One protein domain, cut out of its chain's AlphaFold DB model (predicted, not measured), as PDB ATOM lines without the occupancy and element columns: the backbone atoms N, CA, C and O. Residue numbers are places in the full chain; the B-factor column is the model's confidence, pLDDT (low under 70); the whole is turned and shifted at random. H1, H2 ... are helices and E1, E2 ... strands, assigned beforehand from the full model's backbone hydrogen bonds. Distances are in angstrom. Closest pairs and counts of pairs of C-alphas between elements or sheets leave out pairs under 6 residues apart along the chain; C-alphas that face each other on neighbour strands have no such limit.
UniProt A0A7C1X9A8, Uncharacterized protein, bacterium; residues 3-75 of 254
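This is residues 3 to 75 of the 254 residues of an uncharacterized protein of bacterium (UniProt A0A7C1X9A8). One strongly twisted sheet of six strands is folded back on itself, since its two long strands E3 and E4 bend sharply in mid-course; E1, E2 and E6 pair along one limb of the fold and E5 along the other. The short helix H1 sits at the end away from the bends, by the start of E5 and the last residue of E3. The printed part has 73 residues, with one named helix and six named strands in the order H1 E1 E2 E3 E4 E5 E6, and its class is mostly strand. The sheet is branched and its neighbour pairs are antiparallel. The whole is compact, with a radius of gyration of the C-alphas of 11.3 A, and rounded, spanning 30 by 25 by 22 A.

Start at E4, residues 42 to 57, the strand with three neighbours, which bends by 137 degrees at residue 49. On one side of it, beside residues 42 to 52, look for E3, residues 28 to 35, which bends by 103 degrees at residue 31; N 33 and O 44 are 2.8 A apart, within hydrogen-bond range. On the other side of E4 are E5, residues 60 to 64, with N 55 and O 62 at 2.8 A, and E6, residues 71 to 73, with N 45 and O 71 at 2.9 A. E3, E4 and E5 form a meander, each strand the antiparallel neighbour of the one before. E1, residues 11 to 13, is the antiparallel neighbour of E3, with N 13 and O 32 at 2.8 A. On the other side of E1 from E3 lies the edge strand E2, residues 19 to 21, in a hairpin with E1, with N 12 and O 20 at 2.9 A. E5 and E6 are apart. H1, residues 4 to 7, is on the sheet at a height of 4.5 A, over none of its strands; its closest C-alpha pair with E5 is Ile 4 and Arg 60, 4.5 A. H1 is too short for an O i to N i+4 pair; its one O i to N i+3 pair is within range.

Find C-alpha 42 at (-4.966, -48.640, 32.636); from there E4 runs to C-alpha 57 at (-13.951, -33.958, 43.538), 20.4 A away. E3 measures 14.3 A from first to last C-alpha and E5 13.1 A. The short elements are E1 with 7.0 A, E2 with 6.9 A, E6 with 6.2 A and H1 with 5.8 A. E6 ends at C-alpha 73, (-0.096, -48.643, 29.583).

The two C-alphas farthest apart, those of Asp 16 and Ser 58, are 34.0 A from each other. The printed part has no cut, and no link between named elements is long. The mean pLDDT of the printed part is 93.3, and no printed residue is under 70 in this model.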
ATOM      1  N   PRO A   3     -12.793 -40.444  35.678       85.56
ATOM      2  CA  PRO A   3     -14.068 -40.616  36.376       85.56
ATOM      3  C   PRO A   3     -13.845 -41.186  37.782       85.56
ATOM      4  O   PRO A   3     -12.952 -42.010  37.971       85.56
ATOM      5  N   ILE A   4     -14.646 -40.776  38.769       87.31
ATOM      6  CA  ILE A   4     -14.533 -41.295  40.146       87.31
ATOM      7  C   ILE A   4     -14.774 -42.812  40.213       87.31
ATOM      8  O   ILE A   4     -14.222 -43.498  41.057       87.31
ATOM      9  N   GLU A   5     -15.532 -43.375  39.278       85.31
ATOM     10  CA  GLU A   5     -15.753 -44.823  39.197       85.31
ATOM     11  C   GLU A   5     -14.473 -45.591  38.834       85.31
ATOM     12  O   GLU A   5     -14.313 -46.747  39.218       85.31
ATOM     13  N   ALA A   6     -13.518 -44.939  38.160       81.88
ATOM     14  CA  ALA A   6     -12.247 -45.548  37.782       81.88
ATOM     15  C   ALA A   6     -11.304 -45.779  38.978       81.88
ATOM     16  O   ALA A   6     -10.305 -46.472  38.819       81.88
ATOM     17  N   VAL A   7     -11.594 -45.230  40.164       87.19
ATOM     18  CA  VAL A   7     -10.856 -45.575  41.397       87.19
ATOM     19  C   VAL A   7     -11.461 -46.739  42.171       87.19
ATOM     20  O   VAL A   7     -10.860 -47.193  43.145       87.19
ATOM     21  N   SER A   8     -12.599 -47.284  41.725       83.88
ATOM     22  CA  SER A   8     -13.099 -48.552  42.252       83.88
ATOM     23  C   SER A   8     -12.118 -49.669  41.874       83.88
ATOM     24  O   SER A   8     -12.012 -50.044  40.708       83.88
ATOM     25  N   GLY A   9     -11.349 -50.149  42.855       86.12
ATOM     26  CA  GLY A   9     -10.282 -51.130  42.639       86.12
ATOM     27  C   GLY A   9      -8.909 -50.529  42.319       86.12
ATOM     28  O   GLY A   9      -8.126 -51.175  41.627       86.12
ATOM     29  N   LEU A  10      -8.606 -49.317  42.802       94.56
ATOM     30  CA  LEU A  10      -7.256 -48.750  42.732       94.56
ATOM     31  C   LEU A  10      -6.245 -49.678  43.429       94.56
ATOM     32  O   LEU A  10      -6.367 -49.974  44.621       94.56
ATOM     33  N   MET A  11      -5.231 -50.111  42.682       96.50
ATOM     34  CA  MET A  11      -4.133 -50.919  43.201       96.50
ATOM     35  C   MET A  11      -2.801 -50.245  42.902       96.50
ATOM     36  O   MET A  11      -2.632 -49.619  41.855       96.50
ATOM     37  N   ALA A  12      -1.841 -50.406  43.801       97.06
ATOM     38  CA  ALA A  12      -0.503 -49.865  43.652       97.06
ATOM     39  C   ALA A  12       0.552 -50.943  43.902       97.06
ATOM     40  O   ALA A  12       0.363 -51.793  44.770       97.06
ATOM     41  N   ALA A  13       1.649 -50.889  43.154       97.44
ATOM     42  CA  ALA A  13       2.828 -51.719  43.357       97.44
ATOM     43  C   ALA A  13       4.070 -50.837  43.561       97.44
ATOM     44  O   ALA A  13       4.257 -49.822  42.875       97.44
ATOM     45  N   GLY A  14       4.893 -51.217  44.540       94.81
ATOM     46  CA  GLY A  14       6.183 -50.591  44.830       94.81
ATOM     47  C   GLY A  14       7.312 -51.244  44.032       94.81
ATOM     48  O   GLY A  14       7.108 -51.694  42.906       94.81
ATOM     49  N   ASP A  15       8.499 -51.331  44.633       93.50
ATOM     50  CA  ASP A  15       9.663 -51.984  44.015       93.50
ATOM     51  C   ASP A  15       9.553 -53.515  43.961       93.50
ATOM     52  O   ASP A  15      10.197 -54.150  43.129       93.50
ATOM     53  N   ASP A  16       8.714 -54.115  44.811       94.25
ATOM     54  CA  ASP A  16       8.457 -55.561  44.815       94.25
ATOM     55  C   ASP A  16       7.593 -56.021  43.627       94.25
ATOM     56  O   ASP A  16       7.446 -57.223  43.401       94.25
ATOM     57  N   GLY A  17       7.016 -55.078  42.869       93.75
ATOM     58  CA  GLY A  17       6.136 -55.356  41.736       93.75
ATOM     59  C   GLY A  17       4.812 -56.026  42.122       93.75
ATOM     60  O   GLY A  17       4.100 -56.499  41.235       93.75
ATOM     61  N   ARG A  18       4.469 -56.081  43.418       96.31
ATOM     62  CA  ARG A  18       3.235 -56.704  43.911       96.31
ATOM     63  C   ARG A  18       2.165 -55.649  44.127       96.31
ATOM     64  O   ARG A  18       2.320 -54.726  44.924       96.31
ATOM     65  N   PHE A  19       1.049 -55.806  43.432       97.00
ATOM     66  CA  PHE A  19      -0.092 -54.917  43.538       97.00
ATOM     67  C   PHE A  19      -0.871 -55.164  44.826       97.00
ATOM     68  O   PHE A  19      -1.266 -56.287  45.136       97.00
ATOM     69  N   ARG A  20      -1.157 -54.082  45.547       95.88
ATOM     70  CA  ARG A  20      -1.978 -54.074  46.759       95.88
ATOM     71  C   ARG A  20      -3.078 -53.033  46.621       95.88
ATOM     72  O   ARG A  20      -2.885 -52.008  45.968       95.88
ATOM     73  N   ALA A  21      -4.232 -53.294  47.228       95.00
ATOM     74  CA  ALA A  21      -5.300 -52.304  47.288       95.00
ATOM     75  C   ALA A  21      -4.832 -51.086  48.098       95.00
ATOM     76  O   ALA A  21      -4.239 -51.241  49.166       95.00
ATOM     77  N   VAL A  22      -5.108 -49.884  47.594       95.75
ATOM     78  CA  VAL A  22      -4.767 -48.629  48.273       95.75
ATOM     79  C   VAL A  22      -5.997 -47.742  48.414       95.75
ATOM     80  O   VAL A  22      -6.858 -47.690  47.535       95.75
ATOM     81  N   ALA A  23      -6.086 -47.028  49.537       94.31
ATOM     82  CA  ALA A  23      -7.137 -46.044  49.749       94.31
ATOM     83  C   ALA A  23      -6.901 -44.838  48.827       94.31
ATOM     84  O   ALA A  23      -5.884 -44.156  48.930       94.31
ATOM     85  N   ALA A  24      -7.850 -44.571  47.928       90.88
ATOM     86  CA  ALA A  24      -7.674 -43.598  46.850       90.88
ATOM     87  C   ALA A  24      -7.397 -42.159  47.324       90.88
ATOM     88  O   ALA A  24      -6.766 -41.404  46.595       90.88
ATOM     89  N   GLU A  25      -7.844 -41.771  48.521       93.00
ATOM     90  CA  GLU A  25      -7.676 -40.409  49.063       93.00
ATOM     91  C   GLU A  25      -6.577 -40.302  50.131       93.00
ATOM     92  O   GLU A  25      -6.437 -39.276  50.795       93.00
ATOM     93  N   THR A  26      -5.789 -41.358  50.318       94.75
ATOM     94  CA  THR A  26      -4.651 -41.372  51.243       94.75
ATOM     95  C   THR A  26      -3.351 -41.299  50.444       94.75
ATOM     96  O   THR A  26      -3.285 -41.884  49.365       94.75
ATOM     97  N   PRO A  27      -2.311 -40.589  50.914       96.19
ATOM     98  CA  PRO A  27      -0.998 -40.659  50.285       96.19
ATOM     99  C   PRO A  27      -0.422 -42.081  50.324       96.19
ATOM    100  O   PRO A  27      -0.530 -42.761  51.345       96.19
ATOM    101  N   PHE A  28       0.205 -42.526  49.236       96.88
ATOM    102  CA  PHE A  28       0.875 -43.828  49.160       96.88
ATOM    103  C   PHE A  28       2.107 -43.780  48.251       96.88
ATOM    104  O   PHE A  28       2.170 -42.990  47.310       96.88
ATOM    105  N   ALA A  29       3.083 -44.650  48.519       97.00
ATOM    106  CA  ALA A  29       4.275 -44.805  47.692       97.00
ATOM    107  C   ALA A  29       4.052 -45.897  46.641       97.00
ATOM    108  O   ALA A  29       3.661 -47.012  46.990       97.00
ATOM    109  N   ALA A  30       4.301 -45.595  45.369       97.56
ATOM    110  CA  ALA A  30       4.179 -46.576  44.297       97.56
ATOM    111  C   ALA A  30       5.057 -46.228  43.098       97.56
ATOM    112  O   ALA A  30       5.265 -45.054  42.791       97.56
ATOM    113  N   ARG A  31       5.510 -47.257  42.385       97.44
ATOM    114  CA  ARG A  31       6.056 -47.132  41.029       97.44
ATOM    115  C   ARG A  31       4.969 -47.361  39.982       97.44
ATOM    116  O   ARG A  31       4.972 -46.750  38.921       97.44
ATOM    117  N   GLN A  32       4.026 -48.243  40.293       97.44
ATOM    118  CA  GLN A  32       2.971 -48.669  39.388       97.44
ATOM    119  C   GLN A  32       1.604 -48.470  40.030       97.44
ATOM    120  O   GLN A  32       1.396 -48.857  41.178       97.44
ATOM    121  N   VAL A  33       0.659 -47.887  39.293       97.00
ATOM    122  CA  VAL A  33      -0.719 -47.674  39.754       97.00
ATOM    123  C   VAL A  33      -1.697 -48.185  38.714       97.00
ATOM    124  O   VAL A  33      -1.794 -47.641  37.615       97.00
ATOM    125  N   LEU A  34      -2.438 -49.227  39.070       96.31
ATOM    126  CA  LEU A  34      -3.510 -49.779  38.260       96.31
ATOM    127  C   LEU A  34      -4.837 -49.154  38.682       96.31
ATOM    128  O   LEU A  34      -5.214 -49.193  39.853       96.31
ATOM    129  N   PHE A  35      -5.557 -48.609  37.713       94.75
ATOM    130  CA  PHE A  35      -6.871 -48.012  37.910       94.75
ATOM    131  C   PHE A  35      -7.800 -48.381  36.752       94.75
ATOM    132  O   PHE A  35      -7.380 -48.947  35.741       94.75
ATOM    133  N   GLY A  36      -9.072 -48.032  36.895       91.62
ATOM    134  CA  GLY A  36     -10.138 -48.393  35.973       91.62
ATOM    135  C   GLY A  36     -10.751 -49.750  36.303       91.62
ATOM    136  O   GLY A  36     -10.245 -50.522  37.116       91.62
ATOM    137  N   SER A  37     -11.863 -50.051  35.642       86.88
ATOM    138  CA  SER A  37     -12.606 -51.295  35.829       86.88
ATOM    139  C   SER A  37     -12.752 -52.037  34.502       86.88
ATOM    140  O   SER A  37     -12.838 -51.424  33.434       86.88
ATOM    141  N   TYR A  38     -12.764 -53.372  34.562       81.19
ATOM    142  CA  TYR A  38     -12.977 -54.253  33.405       81.19
ATOM    143  C   TYR A  38     -12.168 -53.835  32.157       81.19
ATOM    144  O   TYR A  38     -10.938 -53.821  32.187       81.19
ATOM    145  N   ALA A  39     -12.859 -53.462  31.074       80.38
ATOM    146  CA  ALA A  39     -12.283 -53.070  29.790       80.38
ATOM    147  C   ALA A  39     -11.589 -51.692  29.790       80.38
ATOM    148  O   ALA A  39     -10.916 -51.358  28.821       80.38
ATOM    149  N   THR A  40     -11.741 -50.894  30.852       86.12
ATOM    150  CA  THR A  40     -11.184 -49.531  30.962       86.12
ATOM    151  C   THR A  40      -9.940 -49.452  31.843       86.12
ATOM    152  O   THR A  40      -9.506 -48.359  32.207       86.12
ATOM    153  N   ARG A  41      -9.363 -50.603  32.210       91.38
ATOM    154  CA  ARG A  41      -8.157 -50.642  33.038       91.38
ATOM    155  C   ARG A  41      -6.972 -50.005  32.326       91.38
ATOM    156  O   ARG A  41      -6.709 -50.288  31.159       91.38
ATOM    157  N   ALA A  42      -6.224 -49.209  33.072       94.31
ATOM    158  CA  ALA A  42      -4.966 -48.640  32.636       94.31
ATOM    159  C   ALA A  42      -3.960 -48.657  33.788       94.31
ATOM    160  O   ALA A  42      -4.321 -48.534  34.959       94.31
ATOM    161  N   LEU A  43      -2.693 -48.839  33.436       96.38
ATOM    162  CA  LEU A  43      -1.581 -48.835  34.372       96.38
ATOM    163  C   LEU A  43      -0.764 -47.568  34.149       96.38
ATOM    164  O   LEU A  43      -0.274 -47.324  33.047       96.38
ATOM    165  N   LEU A  44      -0.620 -46.778  35.202       96.38
ATOM    166  CA  LEU A  44       0.386 -45.735  35.288       96.38
ATOM    167  C   LEU A  44       1.693 -46.375  35.753       96.38
ATOM    168  O   LEU A  44       1.725 -46.976  36.823       96.38
ATOM    169  N   ASP A  45       2.747 -46.238  34.962       96.94
ATOM    170  CA  ASP A  45       4.087 -46.740  35.254       96.94
ATOM    171  C   ASP A  45       5.051 -45.553  35.364       96.94
ATOM    172  O   ASP A  45       5.114 -44.697  34.473       96.94
ATOM    173  N   LEU A  46       5.746 -45.476  36.495       96.94
ATOM    174  CA  LEU A  46       6.699 -44.428  36.842       96.94
ATOM    175  C   LEU A  46       8.133 -44.975  36.744       96.94
ATOM    176  O   LEU A  46       8.349 -46.178  36.934       96.94
ATOM    177  N   PRO A  47       9.131 -44.119  36.458       96.12
ATOM    178  CA  PRO A  47      10.528 -44.551  36.386       96.12
ATOM    179  C   PRO A  47      11.070 -45.030  37.743       96.12
ATOM    180  O   PRO A  47      11.899 -45.937  37.785       96.12
ATOM    181  N   GLU A  48      10.560 -44.470  38.841       95.81
ATOM    182  CA  GLU A  48      10.934 -44.782  40.220       95.81
ATOM    183  C   GLU A  48       9.710 -44.735  41.148       95.81
ATOM    184  O   GLU A  48       8.640 -44.247  40.768       95.81
ATOM    185  N   VAL A  49       9.850 -45.264  42.365       96.94
ATOM    186  CA  VAL A  49       8.802 -45.165  43.389       96.94
ATOM    187  C   VAL A  49       8.611 -43.705  43.787       96.94
ATOM    188  O   VAL A  49       9.539 -43.047  44.249       96.94
ATOM    189  N   ALA A  50       7.378 -43.216  43.669       96.81
ATOM    190  CA  ALA A  50       7.010 -41.851  44.015       96.81
ATOM    191  C   ALA A  50       5.908 -41.817  45.080       96.81
ATOM    192  O   ALA A  50       5.087 -42.731  45.181       96.81
ATOM    193  N   GLN A  51       5.867 -40.732  45.857       97.31
ATOM    194  CA  GLN A  51       4.748 -40.427  46.750       97.31
ATOM    195  C   GLN A  51       3.591 -39.844  45.939       97.31
ATOM    196  O   GLN A  51       3.718 -38.779  45.334       97.31
ATOM    197  N   LEU A  52       2.461 -40.541  45.931       96.44
ATOM    198  CA  LEU A  52       1.274 -40.188  45.165       96.44
ATOM    199  C   LEU A  52       0.155 -39.773  46.113       96.44
ATOM    200  O   LEU A  52       0.000 -40.338  47.192       96.44
ATOM    201  N   ALA A  53      -0.643 -38.790  45.700       95.00
ATOM    202  CA  ALA A  53      -1.800 -38.338  46.464       95.00
ATOM    203  C   ALA A  53      -3.021 -38.241  45.554       95.00
ATOM    204  O   ALA A  53      -3.018 -37.510  44.558       95.00
ATOM    205  N   GLY A  54      -4.067 -38.990  45.886       94.31
ATOM    206  CA  GLY A  54      -5.332 -38.937  45.173       94.31
ATOM    207  C   GLY A  54      -6.335 -37.992  45.827       94.31
ATOM    208  O   GLY A  54      -6.321 -37.774  47.037       94.31
ATOM    209  N   ARG A  55      -7.217 -37.409  45.014       95.00
ATOM    210  CA  ARG A  55      -8.325 -36.569  45.482       95.00
ATOM    211  C   ARG A  55      -9.566 -36.771  44.620       95.00
ATOM    212  O   ARG A  55      -9.519 -36.538  43.406       95.00
ATOM    213  N   GLY A  56     -10.682 -37.138  45.247       91.19
ATOM    214  CA  GLY A  56     -12.008 -37.097  44.640       91.19
ATOM    215  C   GLY A  56     -12.609 -35.689  44.694       91.19
ATOM    216  O   GLY A  56     -12.594 -35.025  45.730       91.19
ATOM    217  N   ARG A  57     -13.139 -35.186  43.574       92.38
ATOM    218  CA  ARG A  57     -13.951 -33.958  43.538       92.38
ATOM    219  C   ARG A  57     -14.922 -33.984  42.362       92.38
ATOM    220  O   ARG A  57     -14.509 -34.195  41.226       92.38
ATOM    221  N   SER A  58     -16.203 -33.714  42.626       91.69
ATOM    222  CA  SER A  58     -17.238 -33.522  41.591       91.69
ATOM    223  C   SER A  58     -17.333 -34.680  40.581       91.69
ATOM    224  O   SER A  58     -17.338 -34.455  39.373       91.69
ATOM    225  N   GLY A  59     -17.342 -35.926  41.065       91.06
ATOM    226  CA  GLY A  59     -17.416 -37.117  40.205       91.06
ATOM    227  C   GLY A  59     -16.134 -37.419  39.418       91.06
ATOM    228  O   GLY A  59     -16.131 -38.295  38.555       91.06
ATOM    229  N   ARG A  60     -15.029 -36.722  39.711       91.38
ATOM    230  CA  ARG A  60     -13.714 -36.960  39.112       91.38
ATOM    231  C   ARG A  60     -12.684 -37.311  40.173       91.38
ATOM    232  O   ARG A  60     -12.689 -36.751  41.264       91.38
ATOM    233  N   PHE A  61     -11.763 -38.187  39.807       92.31
ATOM    234  CA  PHE A  61     -10.562 -38.483  40.562       92.31
ATOM    235  C   PHE A  61      -9.342 -37.828  39.911       92.31
ATOM    236  O   PHE A  61      -9.152 -37.870  38.687       92.31
ATOM    237  N   SER A  62      -8.504 -37.212  40.736       93.38
ATOM    238  CA  SER A  62      -7.217 -36.648  40.331       93.38
ATOM    239  C   SER A  62      -6.114 -37.308  41.140       93.38
ATOM    240  O   SER A  62      -6.193 -37.318  42.363       93.38
ATOM    241  N   LEU A  63      -5.095 -37.829  40.458       94.69
ATOM    242  CA  LEU A  63      -3.887 -38.358  41.079       94.69
ATOM    243  C   LEU A  63      -2.757 -37.356  40.852       94.69
ATOM    244  O   LEU A  63      -2.463 -37.016  39.705       94.69
ATOM    245  N   LEU A  64      -2.164 -36.862  41.933       94.81
ATOM    246  CA  LEU A  64      -0.959 -36.048  41.880       94.81
ATOM    247  C   LEU A  64       0.251 -36.978  41.765       94.81
ATOM    248  O   LEU A  64       0.460 -37.828  42.629       94.81
ATOM    249  N   VAL A  65       1.022 -36.800  40.695       94.44
ATOM    250  CA  VAL A  65       2.205 -37.601  40.372       94.44
ATOM    251  C   VAL A  65       3.400 -36.648  40.305       94.44
ATOM    252  O   VAL A  65       3.434 -35.817  39.397       94.44
ATOM    253  N   PRO A  66       4.368 -36.715  41.236       91.88
ATOM    254  CA  PRO A  66       5.518 -35.816  41.259       91.88
ATOM    255  C   PRO A  66       6.620 -36.299  40.300       91.88
ATOM    256  O   PRO A  66       7.779 -36.391  40.681       91.88
ATOM    257  N   SER A  67       6.258 -36.642  39.061       90.88
ATOM    258  CA  SER A  67       7.195 -37.095  38.031       90.88
ATOM    259  C   SER A  67       6.996 -36.297  36.748       90.88
ATOM    260  O   SER A  67       5.861 -36.049  36.336       90.88
ATOM    261  N   ALA A  68       8.102 -35.911  36.106       89.19
ATOM    262  CA  ALA A  68       8.084 -35.280  34.786       89.19
ATOM    263  C   ALA A  68       7.786 -36.293  33.665       89.19
ATOM    264  O   ALA A  68       7.260 -35.919  32.618       89.19
ATOM    265  N   GLU A  69       8.083 -37.573  33.904       94.31
ATOM    266  CA  GLU A  69       7.855 -38.666  32.963       94.31
ATOM    267  C   GLU A  69       6.909 -39.700  33.567       94.31
ATOM    268  O   GLU A  69       7.067 -40.150  34.704       94.31
ATOM    269  N   LEU A  70       5.908 -40.094  32.792       95.44
ATOM    270  CA  LEU A  70       5.022 -41.193  33.135       95.44
ATOM    271  C   LEU A  70       4.657 -41.953  31.873       95.44
ATOM    272  O   LEU A  70       4.511 -41.369  30.795       95.44
ATOM    273  N   ARG A  71       4.471 -43.263  32.015       96.69
ATOM    274  CA  ARG A  71       3.966 -44.112  30.945       96.69
ATOM    275  C   ARG A  71       2.565 -44.582  31.297       96.69
ATOM    276  O   ARG A  71       2.336 -45.162  32.352       96.69
ATOM    277  N   LEU A  72       1.628 -44.357  30.381       95.81
ATOM    278  CA  LEU A  72       0.290 -44.927  30.466       95.81
ATOM    279  C   LEU A  72       0.227 -46.193  29.609       95.81
ATOM    280  O   LEU A  72       0.368 -46.136  28.387       95.81
ATOM    281  N   VAL A  73       0.017 -47.341  30.245       96.19
ATOM    282  CA  VAL A  73      -0.096 -48.643  29.583       96.19
ATOM    283  C   VAL A  73      -1.568 -49.049  29.519       96.19
ATOM    284  O   VAL A  73      -2.225 -49.216  30.545       96.19
ATOM    285  N   LEU A  74      -2.075 -49.212  28.295       93.56
ATOM    286  CA  LEU A  74      -3.464 -49.608  28.006       93.56
ATOM    287  C   LEU A  74      -3.588 -51.078  27.566       93.56
ATOM    288  O   LEU A  74      -4.682 -51.635  27.529       93.56
ATOM    289  N   GLY A  75      -2.470 -51.709  27.193       93.38
ATOM    290  CA  GLY A  75      -2.417 -53.081  26.696       93.38
ATOM    291  C   GLY A  75      -1.547 -53.962  27.584       93.38
ATOM    292  O   GLY A  75      -0.386 -53.649  27.822       93.38
TER     293      GLY A  75